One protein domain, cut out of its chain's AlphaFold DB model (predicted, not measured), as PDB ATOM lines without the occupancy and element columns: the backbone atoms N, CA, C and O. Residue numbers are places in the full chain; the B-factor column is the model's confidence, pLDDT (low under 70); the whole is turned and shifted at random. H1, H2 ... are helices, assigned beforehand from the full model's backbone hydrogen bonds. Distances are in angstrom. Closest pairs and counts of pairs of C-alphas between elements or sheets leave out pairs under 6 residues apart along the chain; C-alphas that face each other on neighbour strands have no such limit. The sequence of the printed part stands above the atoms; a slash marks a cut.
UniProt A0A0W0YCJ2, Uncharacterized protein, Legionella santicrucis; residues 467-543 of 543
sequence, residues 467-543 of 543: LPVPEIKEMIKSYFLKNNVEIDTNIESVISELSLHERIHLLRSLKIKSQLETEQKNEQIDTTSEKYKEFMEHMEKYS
ATOM      1  N   LEU A 467     117.125 216.685 195.162       64.62
ATOM      2  CA  LEU A 467     117.776 217.182 193.943       64.62
ATOM      3  C   LEU A 467     116.748 217.489 192.851       64.62
ATOM      4  O   LEU A 467     115.968 216.614 192.465       64.62
ATOM      5  N   PRO A 468     116.736 218.713 192.303       65.06
ATOM      6  CA  PRO A 468     115.881 219.017 191.178       65.06
ATOM      7  C   PRO A 468     116.235 218.053 190.045       65.06
ATOM      8  O   PRO A 468     117.347 218.073 189.529       65.06
ATOM      9  N   VAL A 469     115.274 217.243 189.602       70.50
ATOM     10  CA  VAL A 469     115.348 216.535 188.313       70.50
ATOM     11  C   VAL A 469     115.967 217.414 187.201       70.50
ATOM     12  O   VAL A 469     116.754 216.887 186.416       70.50
ATOM     13  N   PRO A 470     115.694 218.739 187.129       70.38
ATOM     14  CA  PRO A 470     116.427 219.656 186.256       70.38
ATOM     15  C   PRO A 470     117.951 219.674 186.431       70.38
ATOM     16  O   PRO A 470     118.650 219.653 185.431       70.38
ATOM     17  N   GLU A 471     118.474 219.688 187.657       73.25
ATOM     18  CA  GLU A 471     119.917 219.666 187.922       73.25
ATOM     19  C   GLU A 471     120.530 218.351 187.457       73.25
ATOM     20  O   GLU A 471     121.505 218.379 186.722       73.25
ATOM     21  N   ILE A 472     119.912 217.206 187.761       75.44
ATOM     22  CA  ILE A 472     120.386 215.902 187.266       75.44
ATOM     23  C   ILE A 472     120.368 215.859 185.733       75.44
ATOM     24  O   ILE A 472     121.333 215.415 185.117       75.44
ATOM     25  N   LYS A 473     119.307 216.372 185.096       77.06
ATOM     26  CA  LYS A 473     119.235 216.493 183.631       77.06
ATOM     27  C   LYS A 473     120.340 217.388 183.071       77.06
ATOM     28  O   LYS A 473     120.929 217.047 182.053       77.06
ATOM     29  N   GLU A 474     120.621 218.524 183.703       80.44
ATOM     30  CA  GLU A 474     121.688 219.431 183.272       80.44
ATOM     31  C   GLU A 474     123.083 218.859 183.556       80.44
ATOM     32  O   GLU A 474     123.996 219.052 182.756       80.44
ATOM     33  N   MET A 475     123.263 218.085 184.627       73.50
ATOM     34  CA  MET A 475     124.500 217.351 184.902       73.50
ATOM     35  C   MET A 475     124.749 216.294 183.827       73.50
ATOM     36  O   MET A 475     125.812 216.315 183.211       73.50
ATOM     37  N   ILE A 476     123.745 215.463 183.525       73.88
ATOM     38  CA  ILE A 476     123.775 214.487 182.426       73.88
ATOM     39  C   ILE A 476     124.120 215.208 181.116       73.88
ATOM     40  O   ILE A 476     125.149 214.925 180.504       73.88
ATOM     41  N   LYS A 477     123.341 216.222 180.720       76.88
ATOM     42  CA  LYS A 477     123.592 216.975 179.482       76.88
ATOM     43  C   LYS A 477     124.986 217.589 179.430       76.88
ATOM     44  O   LYS A 477     125.669 217.442 178.424       76.88
ATOM     45  N   SER A 478     125.405 218.300 180.478       73.88
ATOM     46  CA  SER A 478     126.681 219.023 180.495       73.88
ATOM     47  C   SER A 478     127.891 218.092 180.502       73.88
ATOM     48  O   SER A 478     128.955 218.486 180.021       73.88
ATOM     49  N   TYR A 479     127.731 216.872 181.015       67.38
ATOM     50  CA  TYR A 479     128.740 215.825 180.944       67.38
ATOM     51  C   TYR A 479     128.859 215.268 179.517       67.38
ATOM     52  O   TYR A 479     129.945 215.291 178.939       67.38
ATOM     53  N   PHE A 480     127.742 214.866 178.902       65.94
ATOM     54  CA  PHE A 480     127.751 214.251 177.568       65.94
ATOM     55  C   PHE A 480     128.088 215.235 176.436       65.94
ATOM     56  O   PHE A 480     128.908 214.918 175.574       65.94
ATOM     57  N   LEU A 481     127.568 216.471 176.482       67.44
ATOM     58  CA  LEU A 481     127.902 217.523 175.507       67.44
ATOM     59  C   LEU A 481     129.403 217.843 175.475       67.44
ATOM     60  O   LEU A 481     129.934 218.169 174.418       67.44
ATOM     61  N   LYS A 482     130.097 217.765 176.618       65.94
ATOM     62  CA  LYS A 482     131.525 218.105 176.704       65.94
ATOM     63  C   LYS A 482     132.423 217.032 176.085       65.94
ATOM     64  O   LYS A 482     133.498 217.362 175.593       65.94
ATOM     65  N   ASN A 483     131.976 215.780 176.081       62.59
ATOM     66  CA  ASN A 483     132.771 214.646 175.617       62.59
ATOM     67  C   ASN A 483     132.500 214.268 174.151       62.59
ATOM     68  O   ASN A 483     133.080 213.302 173.668       62.59
ATOM     69  N   ASN A 484     131.642 215.011 173.428       63.59
ATOM     70  CA  ASN A 484     131.190 214.658 172.071       63.59
ATOM     71  C   ASN A 484     130.591 213.239 171.974       63.59
ATOM     72  O   ASN A 484     130.517 212.651 170.895       63.59
ATOM     73  N   VAL A 485     130.152 212.696 173.108       58.88
ATOM     74  CA  VAL A 485     129.426 211.433 173.185       58.88
ATOM     75  C   VAL A 485     127.959 211.803 173.007       58.88
ATOM     76  O   VAL A 485     127.456 212.661 173.738       58.88
ATOM     77  N   GLU A 486     127.285 211.226 172.006       60.81
ATOM     78  CA  GLU A 486     125.821 211.311 171.911       60.81
ATOM     79  C   GLU A 486     125.253 211.013 173.298       60.81
ATOM     80  O   GLU A 486     125.641 210.004 173.882       60.81
ATOM     81  N   ILE A 487     124.425 211.926 173.839       57.22
ATOM     82  CA  ILE A 487     123.835 211.821 175.184       57.22
ATOM     83  C   ILE A 487     123.448 210.372 175.391       57.22
ATOM     84  O   ILE A 487     122.592 209.884 174.648       57.22
ATOM     85  N   ASP A 488     124.127 209.689 176.318       57.31
ATOM     86  CA  ASP A 488     123.966 208.253 176.410       57.31
ATOM     87  C   ASP A 488     122.514 207.979 176.795       57.31
ATOM     88  O   ASP A 488     122.069 208.197 177.928       57.31
ATOM     89  N   THR A 489     121.752 207.540 175.794       63.09
ATOM     90  CA  THR A 489     120.350 207.167 175.922       63.09
ATOM     91  C   THR A 489     120.155 206.122 177.021       63.09
ATOM     92  O   THR A 489     119.036 205.983 177.511       63.09
ATOM     93  N   ASN A 490     121.223 205.447 177.464       74.12
ATOM     94  CA  ASN A 490     121.208 204.470 178.540       74.12
ATOM     95  C   ASN A 490     120.870 205.076 179.907       74.12
ATOM     96  O   ASN A 490     119.930 204.583 180.529       74.12
ATOM     97  N   ILE A 491     121.522 206.153 180.378       75.94
ATOM     98  CA  ILE A 491     121.210 206.720 181.711       75.94
ATOM     99  C   ILE A 491     119.784 207.272 181.740       75.94
ATOM    100  O   ILE A 491     119.009 206.956 182.647       75.94
ATOM    101  N   GLU A 492     119.400 208.076 180.743       79.12
ATOM    102  CA  GLU A 492     118.032 208.594 180.667       79.12
ATOM    103  C   GLU A 492     117.008 207.457 180.533       79.12
ATOM    104  O   GLU A 492     115.932 207.542 181.134       79.12
ATOM    105  N   SER A 493     117.333 206.367 179.818       83.62
ATOM    106  CA  SER A 493     116.471 205.180 179.760       83.62
ATOM    107  C   SER A 493     116.342 204.518 181.125       83.62
ATOM    108  O   SER A 493     115.213 204.342 181.583       83.62
ATOM    109  N   VAL A 494     117.451 204.251 181.820       86.25
ATOM    110  CA  VAL A 494     117.448 203.636 183.155       86.25
ATOM    111  C   VAL A 494     116.632 204.475 184.133       86.25
ATOM    112  O   VAL A 494     115.767 203.938 184.824       86.25
ATOM    113  N   ILE A 495     116.822 205.799 184.156       86.69
ATOM    114  CA  ILE A 495     116.044 206.681 185.037       86.69
ATOM    115  C   ILE A 495     114.561 206.683 184.647       86.69
ATOM    116  O   ILE A 495     113.680 206.630 185.510       86.69
ATOM    117  N   SER A 496     114.258 206.707 183.348       87.69
ATOM    118  CA  SER A 496     112.879 206.669 182.864       87.69
ATOM    119  C   SER A 496     112.171 205.334 183.128       87.69
ATOM    120  O   SER A 496     110.947 205.278 183.066       87.69
ATOM    121  N   GLU A 497     112.905 204.272 183.448       90.94
ATOM    122  CA  GLU A 497     112.360 202.971 183.846       90.94
ATOM    123  C   GLU A 497     112.127 202.868 185.359       90.94
ATOM    124  O   GLU A 497     111.387 201.993 185.812       90.94
ATOM    125  N   LEU A 498     112.698 203.783 186.149       90.50
ATOM    126  CA  LEU A 498     112.451 203.846 187.586       90.50
ATOM    127  C   LEU A 498     111.015 204.263 187.884       90.50
ATOM    128  O   LEU A 498     110.480 205.203 187.285       90.50
ATOM    129  N   SER A 499     110.428 203.623 188.891       93.06
ATOM    130  CA  SER A 499     109.173 204.060 189.492       93.06
ATOM    131  C   SER A 499     109.294 205.476 190.065       93.06
ATOM    132  O   SER A 499     110.379 205.940 190.423       93.06
ATOM    133  N   LEU A 500     108.168 206.178 190.222       91.19
ATOM    134  CA  LEU A 500     108.175 207.513 190.832       91.19
ATOM    135  C   LEU A 500     108.745 207.508 192.255       91.19
ATOM    136  O   LEU A 500     109.416 208.459 192.642       91.19
ATOM    137  N   HIS A 501     108.515 206.436 193.014       89.69
ATOM    138  CA  HIS A 501     109.076 206.299 194.355       89.69
ATOM    139  C   HIS A 501     110.607 206.193 194.327       89.69
ATOM    140  O   HIS A 501     111.279 206.904 195.072       89.69
ATOM    141  N   GLU A 502     111.165 205.382 193.421       90.00
ATOM    142  CA  GLU A 502     112.618 205.306 193.217       90.00
ATOM    143  C   GLU A 502     113.189 206.657 192.766       90.00
ATOM    144  O   GLU A 502     114.270 207.027 193.204       90.00
ATOM    145  N   ARG A 503     112.464 207.439 191.955       88.81
ATOM    146  CA  ARG A 503     112.913 208.772 191.510       88.81
ATOM    147  C   ARG A 503     112.902 209.823 192.606       88.81
ATOM    148  O   ARG A 503     113.763 210.691 192.617       88.81
ATOM    149  N   ILE A 504     111.957 209.748 193.540       87.75
ATOM    150  CA  ILE A 504     111.991 210.587 194.746       87.75
ATOM    151  C   ILE A 504     113.262 210.284 195.552       87.75
ATOM    152  O   ILE A 504     113.780 211.162 196.231       87.75
ATOM    153  N   HIS A 505     113.796 209.069 195.458       86.12
ATOM    154  CA  HIS A 505     115.027 208.648 196.119       86.12
ATOM    155  C   HIS A 505     116.133 208.325 195.110       86.12
ATOM    156  O   HIS A 505     116.869 207.358 195.297       86.12
ATOM    157  N   LEU A 506     116.243 209.131 194.046       82.31
ATOM    158  CA  LEU A 506     117.040 208.810 192.861       82.31
ATOM    159  C   LEU A 506     118.476 208.391 193.198       82.31
ATOM    160  O   LEU A 506     118.967 207.386 192.701       82.31
ATOM    161  N   LEU A 507     119.121 209.122 194.103       75.81
ATOM    162  CA  LEU A 507     120.521 208.910 194.481       75.81
ATOM    163  C   LEU A 507     120.740 207.611 195.264       75.81
ATOM    164  O   LEU A 507     121.827 207.045 195.262       75.81
ATOM    165  N   ARG A 508     119.684 207.115 195.913       81.19
ATOM    166  CA  ARG A 508     119.675 205.822 196.607       81.19
ATOM    167  C   ARG A 508     119.321 204.671 195.675       81.19
ATOM    168  O   ARG A 508     119.319 203.519 196.105       81.19
ATOM    169  N   SER A 509     118.987 204.957 194.417       82.88
ATOM    170  CA  SER A 509     118.648 203.930 193.443       82.88
ATOM    171  C   SER A 509     119.890 203.120 193.089       82.88
ATOM    172  O   SER A 509     120.768 203.574 192.352       82.88
ATOM    173  N   LEU A 510     119.931 201.876 193.574       82.12
ATOM    174  CA  LEU A 510     120.985 200.914 193.245       82.12
ATOM    175  C   LEU A 510     121.134 200.721 191.731       82.12
ATOM    176  O   LEU A 510     122.248 200.524 191.268       82.12
ATOM    177  N   LYS A 511     120.037 200.839 190.966       84.44
ATOM    178  CA  LYS A 511     120.042 200.729 189.500       84.44
ATOM    179  C   LYS A 511     120.866 201.830 188.836       84.44
ATOM    180  O   LYS A 511     121.632 201.551 187.921       84.44
ATOM    181  N   ILE A 512     120.728 203.073 189.305       81.62
ATOM    182  CA  ILE A 512     121.513 204.197 188.772       81.62
ATOM    183  C   ILE A 512     122.970 204.021 189.153       81.62
ATOM    184  O   ILE A 512     123.836 204.137 188.294       81.62
ATOM    185  N   LYS A 513     123.235 203.668 190.415       81.31
ATOM    186  CA  LYS A 513     124.597 203.407 190.875       81.31
ATOM    187  C   LYS A 513     125.273 202.310 190.040       81.31
ATOM    188  O   LYS A 513     126.367 202.526 189.537       81.31
ATOM    189  N   SER A 514     124.597 201.182 189.810       83.94
ATOM    190  CA  SER A 514     125.134 200.091 188.989       83.94
ATOM    191  C   SER A 514     125.342 200.480 187.526       83.94
ATOM    192  O   SER A 514     126.295 200.011 186.904       83.94
ATOM    193  N   GLN A 515     124.470 201.326 186.967       84.00
ATOM    194  CA  GLN A 515     124.610 201.802 185.591       84.00
ATOM    195  C   GLN A 515     125.829 202.720 185.454       84.00
ATOM    196  O   GLN A 515     126.660 202.493 184.581       84.00
ATOM    197  N   LEU A 516     125.988 203.679 186.371       76.81
ATOM    198  CA  LEU A 516     127.155 204.565 186.424       76.81
ATOM    199  C   LEU A 516     128.461 203.772 186.583       76.81
ATOM    200  O   LEU A 516     129.423 204.018 185.865       76.81
ATOM    201  N   GLU A 517     128.481 202.767 187.465       81.44
ATOM    202  CA  GLU A 517     129.634 201.872 187.638       81.44
ATOM    203  C   GLU A 517     129.940 201.047 186.374       81.44
ATOM    204  O   GLU A 517     131.101 200.729 186.103       81.44
ATOM    205  N   THR A 518     128.917 200.676 185.599       83.12
ATOM    206  CA  THR A 518     129.079 199.928 184.342       83.12
ATOM    207  C   THR A 518     129.654 200.817 183.243       83.12
ATOM    208  O   THR A 518     130.615 200.425 182.584       83.12
ATOM    209  N   GLU A 519     129.133 202.031 183.083       76.00
ATOM    210  CA  GLU A 519     129.658 203.009 182.122       76.00
ATOM    211  C   GLU A 519     131.082 203.459 182.483       76.00
ATOM    212  O   GLU A 519     131.928 203.623 181.602       76.00
ATOM    213  N   GLN A 520     131.392 203.541 183.783       74.25
ATOM    214  CA  GLN A 520     132.749 203.738 184.288       74.25
ATOM    215  C   GLN A 520     133.696 202.599 183.878       74.25
ATOM    216  O   GLN A 520     134.814 202.858 183.439       74.25
ATOM    217  N   LYS A 521     133.269 201.336 184.005       81.38
ATOM    218  CA  LYS A 521     134.085 200.167 183.623       81.38
ATOM    219  C   LYS A 521     134.288 200.041 182.119       81.38
ATOM    220  O   LYS A 521     135.316 199.521 181.701       81.38
ATOM    221  N   ASN A 522     133.335 200.511 181.321       78.31
ATOM    222  CA  ASN A 522     133.420 200.472 179.863       78.31
ATOM    223  C   ASN A 522     134.321 201.579 179.278       78.31
ATOM    224  O   ASN A 522     134.324 201.757 178.064       78.31
ATOM    225  N   GLU A 523     135.045 202.336 180.118       65.62
ATOM    226  CA  GLU A 523     135.881 203.493 179.738       65.62
ATOM    227  C   GLU A 523     135.122 204.581 178.953       65.62
ATOM    228  O   GLU A 523     135.718 205.474 178.357       65.62
ATOM    229  N   GLN A 524     133.788 204.549 178.985       63.78
ATOM    230  CA  GLN A 524     132.940 205.563 178.356       63.78
ATOM    231  C   GLN A 524     132.846 206.837 179.210       63.78
ATOM    232  O   GLN A 524     132.418 207.887 178.730       63.78
ATOM    233  N   ILE A 525     133.282 206.762 180.471       64.56
ATOM    234  CA  ILE A 525     133.299 207.864 181.429       64.56
ATOM    235  C   ILE A 525     134.748 208.142 181.845       64.56
ATOM    236  O   ILE A 525     135.396 207.305 182.473       64.56
ATOM    237  N   ASP A 526     135.239 209.350 181.554       68.88
ATOM    238  CA  ASP A 526     136.497 209.847 182.109       68.88
ATOM    239  C   ASP A 526     136.341 210.114 183.613       68.88
ATOM    240  O   ASP A 526     135.907 211.182 184.057       68.88
ATOM    241  N   THR A 527     136.724 209.121 184.410       69.81
ATOM    242  CA  THR A 527     136.691 209.178 185.880       69.81
ATOM    243  C   THR A 527     137.642 210.211 186.482       69.81
ATOM    244  O   THR A 527     137.544 210.521 187.672       69.81
ATOM    245  N   THR A 528     138.563 210.761 185.686       73.31
ATOM    246  CA  THR A 528     139.491 211.797 186.145       73.31
ATOM    247  C   THR A 528     138.885 213.198 186.087       73.31
ATOM    248  O   THR A 528     139.385 214.090 186.775       73.31
ATOM    249  N   SER A 529     137.769 213.374 185.369       73.56
ATOM    250  CA  SER A 529     137.015 214.627 185.284       73.56
ATOM    251  C   SER A 529     136.557 215.122 186.661       73.56
ATOM    252  O   SER A 529     135.816 214.438 187.371       73.56
ATOM    253  N   GLU A 530     136.926 216.364 186.995       74.12
ATOM    254  CA  GLU A 530     136.474 217.084 188.197       74.12
ATOM    255  C   GLU A 530     134.947 217.019 188.350       74.12
ATOM    256  O   GLU A 530     134.437 216.748 189.428       74.12
ATOM    257  N   LYS A 531     134.204 217.150 187.242       68.19
ATOM    258  CA  LYS A 531     132.734 217.114 187.247       68.19
ATOM    259  C   LYS A 531     132.160 215.739 187.580       68.19
ATOM    260  O   LYS A 531     131.084 215.665 188.163       68.19
ATOM    261  N   TYR A 532     132.833 214.654 187.180       69.81
ATOM    262  CA  TYR A 532     132.401 213.303 187.552       69.81
ATOM    263  C   TYR A 532     132.630 213.067 189.043       69.81
ATOM    264  O   TYR A 532     131.754 212.533 189.716       69.81
ATOM    265  N   LYS A 533     133.766 213.532 189.576       77.44
ATOM    266  CA  LYS A 533     134.037 213.499 191.017       77.44
ATOM    267  C   LYS A 533     133.025 214.333 191.792       77.44
ATOM    268  O   LYS A 533     132.402 213.794 192.693       77.44
ATOM    269  N   GLU A 534     132.767 215.574 191.376       76.56
ATOM    270  CA  GLU A 534     131.722 216.424 191.960       76.56
ATOM    271  C   GLU A 534     130.354 215.735 191.919       76.56
ATOM    272  O   GLU A 534     129.629 215.753 192.908       76.56
ATOM    273  N   PHE A 535     129.997 215.092 190.802       73.31
ATOM    274  CA  PHE A 535     128.746 214.344 190.688       73.31
ATOM    275  C   PHE A 535     128.693 213.156 191.649       73.31
ATOM    276  O   PHE A 535     127.698 213.001 192.349       73.31
ATOM    277  N   MET A 536     129.748 212.346 191.729       75.81
ATOM    278  CA  MET A 536     129.806 211.192 192.628       75.81
ATOM    279  C   MET A 536     129.835 211.610 194.102       75.81
ATOM    280  O   MET A 536     129.119 211.021 194.905       75.81
ATOM    281  N   GLU A 537     130.558 212.672 194.455       81.31
ATOM    282  CA  GLU A 537     130.533 213.275 195.792       81.31
ATOM    283  C   GLU A 537     129.137 213.802 196.136       81.31
ATOM    284  O   GLU A 537     128.660 213.640 197.259       81.31
ATOM    285  N   HIS A 538     128.440 214.397 195.165       73.62
ATOM    286  CA  HIS A 538     127.058 214.824 195.342       73.62
ATOM    287  C   HIS A 538     126.117 213.620 195.495       73.62
ATOM    288  O   HIS A 538     125.239 213.630 196.351       73.62
ATOM    289  N   MET A 539     126.307 212.550 194.724       71.50
ATOM    290  CA  MET A 539     125.543 211.311 194.882       71.50
ATOM    291  C   MET A 539     125.757 210.707 196.277       71.50
ATOM    292  O   MET A 539     124.779 210.358 196.933       71.50
ATOM    293  N   GLU A 540     127.000 210.642 196.763       78.19
ATOM    294  CA  GLU A 540     127.353 210.100 198.085       78.19
ATOM    295  C   GLU A 540     126.867 210.974 199.244       78.19
ATOM    296  O   GLU A 540     126.375 210.462 200.246       78.19
ATOM    297  N   LYS A 541     126.953 212.303 199.117       77.94
ATOM    298  CA  LYS A 541     126.507 213.236 200.163       77.94
ATOM    299  C   LYS A 541     125.009 213.119 200.457       77.94
ATOM    300  O   LYS A 541     124.577 213.407 201.575       77.94
ATOM    301  N   TYR A 542     124.216 212.761 199.452       68.19
ATOM    302  CA  TYR A 542     122.758 212.752 199.539       68.19
ATOM    303  C   TYR A 542     122.143 211.336 199.481       68.19
ATOM    304  O   TYR A 542     120.924 211.205 199.657       68.19
ATOM    305  N   SER A 543     122.946 210.284 199.274       63.19
ATOM    306  CA  SER A 543     122.553 208.885 199.515       63.19
ATOM    307  C   SER A 543     122.436 208.621 201.011       63.19
ATOM    308  O   SER A 543     121.330 208.208 201.454       63.19
TER     309      SER A 543
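AT A GLANCE: This is residues 467 to 543 of the 543 residues of an uncharacterized protein of Legionella santicrucis (UniProt A0A0W0YCJ2). Four helices, H1, H2, H4 and H5, run lengthwise round a four-cornered bundle in that order, with few contacts between them, and neighbours round it run opposite ways. The short helix H3 sits at one end, where the chain passes from H2 to H4. The printed part has 77 residues with five named helices, H1 to H5 in chain order, and no named strand; the class is all helix. It is compact, with a radius of gyration of the C-alphas of 11.8 A and spans of 32 by 25 by 23 A.

IN THESE COORDINATES: Find C-alpha 469 at (115.348, 216.535, 188.313); from there H1, the longest helix, runs through residues 469 to 482 for 20.0 A. H5, residues 530 to 542, covers 18.3 A and ends at C-alpha 542, at (122.758, 212.752, 199.539). Look to residues 510 to 521 for H4, 16.3 A long, and to residues 489 to 497 for H2, 12.0 A. H3 is residues 500 to 504.

HOW THE PARTS SIT: Start at H1, where residues 475 to 479 alone only just touch H5, with 3 pairs of C-alphas within 8 A. The closest C-alphas, of Tyr 479 and Lys 531, are 7.6 A apart. The two helices run opposite ways at a shallow tilt of 21 degrees. H1 and H2 are apart, but only just, at 8.2 A. H2 touches H4, closest at the C-alphas of Val 494 and Ile 512, 7.0 A, opposite ways at a shallow tilt of 11 degrees. H2 and H3 are close but not clearly touching, with the C-alphas of Ile 495 and Arg 503 closest at 7.5 A. H4 and H5 are apart. In H2, H3, H4 and H5 every O i to N i+4 pair is within hydrogen-bond range; in H1, 9 of 10 are.

THE WHOLE: The farthest C-alphas, of Asn 484 and His 501, are 32.5 A apart. The printed part has no cut, and no link is long. Mean pLDDT of the printed part is 75.7; look for values under 70 at 22 residues, among them 479 to 489 and 523 to 527.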